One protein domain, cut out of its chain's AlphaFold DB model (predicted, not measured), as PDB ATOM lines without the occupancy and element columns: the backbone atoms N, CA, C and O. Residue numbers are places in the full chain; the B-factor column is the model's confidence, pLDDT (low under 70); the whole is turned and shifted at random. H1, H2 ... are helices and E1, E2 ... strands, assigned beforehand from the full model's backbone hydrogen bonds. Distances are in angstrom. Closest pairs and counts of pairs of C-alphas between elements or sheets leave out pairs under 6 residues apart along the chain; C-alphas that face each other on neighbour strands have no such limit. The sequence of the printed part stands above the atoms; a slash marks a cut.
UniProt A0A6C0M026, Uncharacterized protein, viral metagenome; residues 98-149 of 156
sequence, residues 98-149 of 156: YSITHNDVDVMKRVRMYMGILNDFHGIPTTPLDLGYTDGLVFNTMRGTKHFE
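What this domain is: This is residues 98 to 149 of the 156 residues of an uncharacterized protein of viral metagenome (UniProt A0A6C0M026). With little regular structure, a small three-stranded sheet has a short helix, H1, over one face at edge strand E1, and a long loop, residues 113 to 136, swings out from H1 away from the sheet and back to E2. The 52 printed residues hold E1, H1, E2 and E3 along the chain; the sheet, E1 - E2 - E3, is antiparallel. The class is mixed, with 20 residues in named elements; the whole is compact, radius of gyration of the C-alphas 10.4 A, spanning 26 by 25 by 17 A.

Where its parts are: E1, residues 98 to 102, begins at C-alpha 98 (15.134, -50.131, -51.532) and measures 13.9 A. H1, residues 108 to 112, measures 5.9 A. E2, residues 137 to 141, measures 12.6 A. E3, residues 144 to 148, measures 13.0 A and ends at C-alpha 148 (4.207, -38.881, -53.706).

How they stand to each other: E1 and E2 are antiparallel at 164 degrees, with N 101 and O 138 2.9 A apart, within hydrogen-bond range. E2 and E3 form a hairpin at 161 degrees, with N 139 and O 146 2.8 A apart, within hydrogen-bond range. H1 is on the sheet at a height of 7.7 A, only just over E1 with 3 C-alphas; the closest C-alphas, of Ile 100 and Met 108, are 4.6 A apart. In H1 every O i to N i+4 pair is within hydrogen-bond range.

The domain as a whole: The C-alphas farthest apart, of Asp 104 and Gly 123, are 27.2 A apart. The printed part has no cut; the link from H1 to E2 is long, with 24 residues. No printed residue is under 70 in pLDDT.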
ATOM      1  N   TYR A  98      13.717 -49.969 -51.230       86.38
ATOM      2  CA  TYR A  98      15.134 -50.131 -51.532       86.38
ATOM      3  C   TYR A  98      15.794 -48.811 -51.930       86.38
ATOM      4  O   TYR A  98      16.999 -48.685 -51.745       86.38
ATOM      5  N   SER A  99      15.033 -47.826 -52.419       89.38
ATOM      6  CA  SER A  99      15.522 -46.458 -52.611       89.38
ATOM      7  C   SER A  99      14.404 -45.427 -52.481       89.38
ATOM      8  O   SER A  99      13.225 -45.730 -52.685       89.38
ATOM      9  N   ILE A 100      14.790 -44.206 -52.111       92.25
ATOM     10  CA  ILE A 100      13.909 -43.038 -52.094       92.25
ATOM     11  C   ILE A 100      14.636 -41.944 -52.864       92.25
ATOM     12  O   ILE A 100      15.726 -41.546 -52.452       92.25
ATOM     13  N   THR A 101      14.063 -41.482 -53.970       94.94
ATOM     14  CA  THR A 101      14.690 -40.480 -54.835       94.94
ATOM     15  C   THR A 101      13.901 -39.176 -54.862       94.94
ATOM     16  O   THR A 101      12.676 -39.159 -54.745       94.94
ATOM     17  N   HIS A 102      14.627 -38.073 -55.009       94.69
ATOM     18  CA  HIS A 102      14.098 -36.735 -55.250       94.69
ATOM     19  C   HIS A 102      14.897 -36.128 -56.400       94.69
ATOM     20  O   HIS A 102      16.117 -36.021 -56.278       94.69
ATOM     21  N   ASN A 103      14.243 -35.784 -57.513       92.06
ATOM     22  CA  ASN A 103      14.912 -35.294 -58.728       92.06
ATOM     23  C   ASN A 103      16.110 -36.182 -59.136       92.06
ATOM     24  O   ASN A 103      17.226 -35.700 -59.311       92.06
ATOM     25  N   ASP A 104      15.887 -37.502 -59.179       90.12
ATOM     26  CA  ASP A 104      16.883 -38.549 -59.474       90.12
ATOM     27  C   ASP A 104      18.065 -38.676 -58.492       90.12
ATOM     28  O   ASP A 104      18.966 -39.494 -58.689       90.12
ATOM     29  N   VAL A 105      18.048 -37.939 -57.380       93.38
ATOM     30  CA  VAL A 105      19.052 -38.044 -56.313       93.38
ATOM     31  C   VAL A 105      18.551 -38.966 -55.205       93.38
ATOM     32  O   VAL A 105      17.447 -38.786 -54.694       93.38
ATOM     33  N   ASP A 106      19.376 -39.930 -54.785       93.12
ATOM     34  CA  ASP A 106      19.068 -40.791 -53.639       93.12
ATOM     35  C   ASP A 106      19.101 -39.995 -52.325       93.12
ATOM     36  O   ASP A 106      20.133 -39.481 -51.881       93.12
ATOM     37  N   VAL A 107      17.940 -39.908 -51.686       94.69
ATOM     38  CA  VAL A 107      17.714 -39.207 -50.420       94.69
ATOM     39  C   VAL A 107      17.289 -40.155 -49.299       94.69
ATOM     40  O   VAL A 107      16.994 -39.712 -48.187       94.69
ATOM     41  N   MET A 108      17.336 -41.466 -49.544       91.81
ATOM     42  CA  MET A 108      16.912 -42.519 -48.621       91.81
ATOM     43  C   MET A 108      17.494 -42.368 -47.221       91.81
ATOM     44  O   MET A 108      16.772 -42.502 -46.234       91.81
ATOM     45  N   LYS A 109      18.789 -42.052 -47.113       89.69
ATOM     46  CA  LYS A 109      19.444 -41.870 -45.812       89.69
ATOM     47  C   LYS A 109      18.830 -40.720 -45.011       89.69
ATOM     48  O   LYS A 109      18.670 -40.869 -43.807       89.69
ATOM     49  N   ARG A 110      18.496 -39.595 -45.658       91.56
ATOM     50  CA  ARG A 110      17.912 -38.421 -44.987       91.56
ATOM     51  C   ARG A 110      16.482 -38.706 -44.556       91.56
ATOM     52  O   ARG A 110      16.152 -38.487 -43.400       91.56
ATOM     53  N   VAL A 111      15.672 -39.269 -45.451       91.19
ATOM     54  CA  VAL A 111      14.272 -39.601 -45.155       91.19
ATOM     55  C   VAL A 111      14.184 -40.641 -44.033       91.19
ATOM     56  O   VAL A 111      13.417 -40.461 -43.092       91.19
ATOM     57  N   ARG A 112      15.048 -41.666 -44.042       89.62
ATOM     58  CA  ARG A 112      15.089 -42.693 -42.986       89.62
ATOM     59  C   ARG A 112      15.445 -42.174 -41.596       89.62
ATOM     60  O   ARG A 112      15.147 -42.865 -40.633       89.62
ATOM     61  N   MET A 113      16.053 -40.994 -41.463       88.31
ATOM     62  CA  MET A 113      16.284 -40.402 -40.138       88.31
ATOM     63  C   MET A 113      14.977 -40.032 -39.429       88.31
ATOM     64  O   MET A 113      14.949 -39.994 -38.204       88.31
ATOM     65  N   TYR A 114      13.913 -39.788 -40.194       88.88
ATOM     66  CA  TYR A 114      12.580 -39.464 -39.684       88.88
ATOM     67  C   TYR A 114      11.668 -40.689 -39.573       88.88
ATOM     68  O   TYR A 114      10.567 -40.591 -39.035       88.88
ATOM     69  N   MET A 115      12.104 -41.834 -40.103       87.38
ATOM     70  CA  MET A 115      11.321 -43.062 -40.119       87.38
ATOM     71  C   MET A 115      11.680 -43.950 -38.929       87.38
ATOM     72  O   MET A 115      12.839 -44.068 -38.526       87.38
ATOM     73  N   GLY A 116      10.678 -44.644 -38.407       77.94
ATOM     74  CA  GLY A 116      10.845 -45.663 -37.394       77.94
ATOM     75  C   GLY A 116      11.450 -46.952 -37.936       77.94
ATOM     76  O   GLY A 116      11.636 -47.163 -39.133       77.94
ATOM     77  N   ILE A 117      11.695 -47.885 -37.014       73.94
ATOM     78  CA  ILE A 117      12.206 -49.236 -37.307       73.94
ATOM     79  C   ILE A 117      11.294 -49.997 -38.289       73.94
ATOM     80  O   ILE A 117      11.752 -50.904 -38.990       73.94
ATOM     81  N   LEU A 118      10.011 -49.632 -38.342       75.06
ATOM     82  CA  LEU A 118       9.018 -50.216 -39.236       75.06
ATOM     83  C   LEU A 118       8.984 -49.547 -40.617       75.06
ATOM     84  O   LEU A 118       8.137 -49.902 -41.423       75.06
ATOM     85  N   ASN A 119       9.908 -48.625 -40.912       79.94
ATOM     86  CA  ASN A 119       9.859 -47.757 -42.087       79.94
ATOM     87  C   ASN A 119       8.496 -47.048 -42.210       79.94
ATOM     88  O   ASN A 119       7.915 -46.996 -43.290       79.94
ATOM     89  N   ASP A 120       7.996 -46.532 -41.094       84.62
ATOM     90  CA  ASP A 120       6.826 -45.669 -40.979       84.62
ATOM     91  C   ASP A 120       7.240 -44.331 -40.353       84.62
ATOM     92  O   ASP A 120       8.324 -44.213 -39.790       84.62
ATOM     93  N   PHE A 121       6.389 -43.310 -40.411       89.44
ATOM     94  CA  PHE A 121       6.643 -42.036 -39.723       89.44
ATOM     95  C   PHE A 121       6.072 -42.040 -38.299       89.44
ATOM     96  O   PHE A 121       5.485 -41.063 -37.852       89.44
ATOM     97  N   HIS A 122       6.191 -43.165 -37.581       84.25
ATOM     98  CA  HIS A 122       5.689 -43.316 -36.207       84.25
ATOM     99  C   HIS A 122       4.181 -43.032 -36.039       84.25
ATOM    100  O   HIS A 122       3.741 -42.586 -34.979       84.25
ATOM    101  N   GLY A 123       3.383 -43.270 -37.086       81.56
ATOM    102  CA  GLY A 123       1.953 -42.941 -37.109       81.56
ATOM    103  C   GLY A 123       1.639 -41.449 -37.277       81.56
ATOM    104  O   GLY A 123       0.477 -41.065 -37.162       81.56
ATOM    105  N   ILE A 124       2.644 -40.612 -37.549       86.06
ATOM    106  CA  ILE A 124       2.469 -39.198 -37.879       86.06
ATOM    107  C   ILE A 124       2.140 -39.095 -39.379       86.06
ATOM    108  O   ILE A 124       2.862 -39.678 -40.193       86.06
ATOM    109  N   PRO A 125       1.058 -38.396 -39.770       91.50
ATOM    110  CA  PRO A 125       0.793 -38.107 -41.172       91.50
ATOM    111  C   PRO A 125       1.864 -37.138 -41.686       91.50
ATOM    112  O   PRO A 125       1.853 -35.963 -41.333       91.50
ATOM    113  N   THR A 126       2.790 -37.653 -42.492       92.75
ATOM    114  CA  THR A 126       3.940 -36.904 -43.018       92.75
ATOM    115  C   THR A 126       3.822 -36.773 -44.529       92.75
ATOM    116  O   THR A 126       3.583 -37.768 -45.216       92.75
ATOM    117  N   THR A 127       4.021 -35.568 -45.050       95.56
ATOM    118  CA  THR A 127       4.080 -35.267 -46.488       95.56
ATOM    119  C   THR A 127       5.530 -35.044 -46.950       95.56
ATOM    120  O   THR A 127       6.407 -34.781 -46.120       95.56
ATOM    121  N   PRO A 128       5.845 -35.132 -48.257       95.31
ATOM    122  CA  PRO A 128       7.164 -34.746 -48.764       95.31
ATOM    123  C   PRO A 128       7.555 -33.303 -48.415       95.31
ATOM    124  O   PRO A 128       8.726 -33.048 -48.124       95.31
ATOM    125  N   LEU A 129       6.586 -32.381 -48.369       95.06
ATOM    126  CA  LEU A 129       6.821 -30.993 -47.979       95.06
ATOM    127  C   LEU A 129       7.300 -30.874 -46.523       95.06
ATOM    128  O   LEU A 129       8.242 -30.128 -46.261       95.06
ATOM    129  N   ASP A 130       6.738 -31.664 -45.600       93.50
ATOM    130  CA  ASP A 130       7.172 -31.704 -44.188       93.50
ATOM    131  C   ASP A 130       8.627 -32.176 -44.034       93.50
ATOM    132  O   ASP A 130       9.319 -31.833 -43.075       93.50
ATOM    133  N   LEU A 131       9.104 -32.959 -45.003       92.94
ATOM    134  CA  LEU A 131      10.475 -33.458 -45.081       92.94
ATOM    135  C   LEU A 131      11.417 -32.507 -45.848       92.94
ATOM    136  O   LEU A 131      12.614 -32.790 -45.950       92.94
ATOM    137  N   GLY A 132      10.899 -31.387 -46.365       93.38
ATOM    138  CA  GLY A 132      11.647 -30.371 -47.108       93.38
ATOM    139  C   GLY A 132      11.773 -30.625 -48.614       93.38
ATOM    140  O   GLY A 132      12.634 -30.018 -49.249       93.38
ATOM    141  N   TYR A 133      10.951 -31.507 -49.193       94.00
ATOM    142  CA  TYR A 133      10.969 -31.845 -50.621       94.00
ATOM    143  C   TYR A 133       9.772 -31.219 -51.345       94.00
ATOM    144  O   TYR A 133       8.660 -31.743 -51.302       94.00
ATOM    145  N   THR A 134      10.007 -30.095 -52.026       92.50
ATOM    146  CA  THR A 134       8.959 -29.291 -52.686       92.50
ATOM    147  C   THR A 134       8.425 -29.897 -53.972       92.50
ATOM    148  O   THR A 134       7.305 -29.579 -54.350       92.50
ATOM    149  N   ASP A 135       9.207 -30.760 -54.620       92.12
ATOM    150  CA  ASP A 135       8.853 -31.376 -55.908       92.12
ATOM    151  C   ASP A 135       8.314 -32.808 -55.736       92.12
ATOM    152  O   ASP A 135       8.049 -33.496 -56.715       92.12
ATOM    153  N   GLY A 136       8.153 -33.267 -54.488       92.94
ATOM    154  CA  GLY A 136       7.686 -34.615 -54.167       92.94
ATOM    155  C   GLY A 136       8.813 -35.622 -53.926       92.94
ATOM    156  O   GLY A 136      10.003 -35.290 -53.899       92.94
ATOM    157  N   LEU A 137       8.423 -36.875 -53.689       95.00
ATOM    158  CA  LEU A 137       9.335 -37.988 -53.416       95.00
ATOM    159  C   LEU A 137       8.918 -39.241 -54.178       95.00
ATOM    160  O   LEU A 137       7.744 -39.601 -54.228       95.00
ATOM    161  N   VAL A 138       9.900 -39.975 -54.690       95.06
ATOM    162  CA  VAL A 138       9.688 -41.270 -55.337       95.06
ATOM    163  C   VAL A 138      10.158 -42.374 -54.398       95.06
ATOM    164  O   VAL A 138      11.335 -42.455 -54.050       95.06
ATOM    165  N   PHE A 139       9.248 -43.259 -54.004       92.75
ATOM    166  CA  PHE A 139       9.553 -44.444 -53.212       92.75
ATOM    167  C   PHE A 139       9.620 -45.655 -54.128       92.75
ATOM    168  O   PHE A 139       8.620 -46.071 -54.713       92.75
ATOM    169  N   ASN A 140      10.799 -46.259 -54.215       90.12
ATOM    170  CA  ASN A 140      10.994 -47.473 -54.979       90.12
ATOM    171  C   ASN A 140      10.924 -48.673 -54.044       90.12
ATOM    172  O   ASN A 140      11.776 -48.860 -53.170       90.12
ATOM    173  N   THR A 141       9.871 -49.472 -54.214       87.50
ATOM    174  CA  THR A 141       9.602 -50.634 -53.376       87.50
ATOM    175  C   THR A 141       9.633 -51.928 -54.177       87.50
ATOM    176  O   THR A 141       9.423 -51.932 -55.385       87.50
ATOM    177  N   MET A 142       9.790 -53.065 -53.499       80.44
ATOM    178  CA  MET A 142       9.617 -54.397 -54.103       80.44
ATOM    179  C   MET A 142       8.252 -54.593 -54.795       80.44
ATOM    180  O   MET A 142       8.110 -55.494 -55.615       80.44
ATOM    181  N   ARG A 143       7.233 -53.789 -54.451       80.56
ATOM    182  CA  ARG A 143       5.889 -53.838 -55.052       80.56
ATOM    183  C   ARG A 143       5.723 -52.886 -56.241       80.56
ATOM    184  O   ARG A 143       4.677 -52.913 -56.879       80.56
ATOM    185  N   GLY A 144       6.725 -52.056 -56.521       84.56
ATOM    186  CA  GLY A 144       6.697 -51.029 -57.552       84.56
ATOM    187  C   GLY A 144       7.150 -49.666 -57.038       84.56
ATOM    188  O   GLY A 144       7.478 -49.484 -55.859       84.56
ATOM    189  N   THR A 145       7.153 -48.706 -57.954       89.50
ATOM    190  CA  THR A 145       7.507 -47.314 -57.691       89.50
ATOM    191  C   THR A 145       6.245 -46.510 -57.409       89.50
ATOM    192  O   THR A 145       5.298 -46.552 -58.192       89.50
ATOM    193  N   LYS A 146       6.230 -45.774 -56.296       91.56
ATOM    194  CA  LYS A 146       5.164 -44.828 -55.961       91.56
ATOM    195  C   LYS A 146       5.733 -43.414 -55.905       91.56
ATOM    196  O   LYS A 146       6.677 -43.164 -55.157       91.56
ATOM    197  N   HIS A 147       5.158 -42.514 -56.695       94.06
ATOM    198  CA  HIS A 147       5.401 -41.080 -56.587       94.06
ATOM    199  C   HIS A 147       4.446 -40.491 -55.553       94.06
ATOM    200  O   HIS A 147       3.265 -40.835 -55.561       94.06
ATOM    201  N   PHE A 148       4.974 -39.653 -54.669       94.19
ATOM    202  CA  PHE A 148       4.207 -38.881 -53.706       94.19
ATOM    203  C   PHE A 148       4.330 -37.405 -54.051       94.19
ATOM    204  O   PHE A 148       5.437 -36.858 -54.058       94.19
ATOM    205  N   GLU A 149       3.187 -36.772 -54.295       95.38
ATOM    206  CA  GLU A 149       3.111 -35.330 -54.522       95.38
ATOM    207  C   GLU A 149       3.474 -34.551 -53.243       95.38
ATOM    208  O   GLU A 149       3.316 -35.078 -52.139       95.38
TER     209      GLU A 149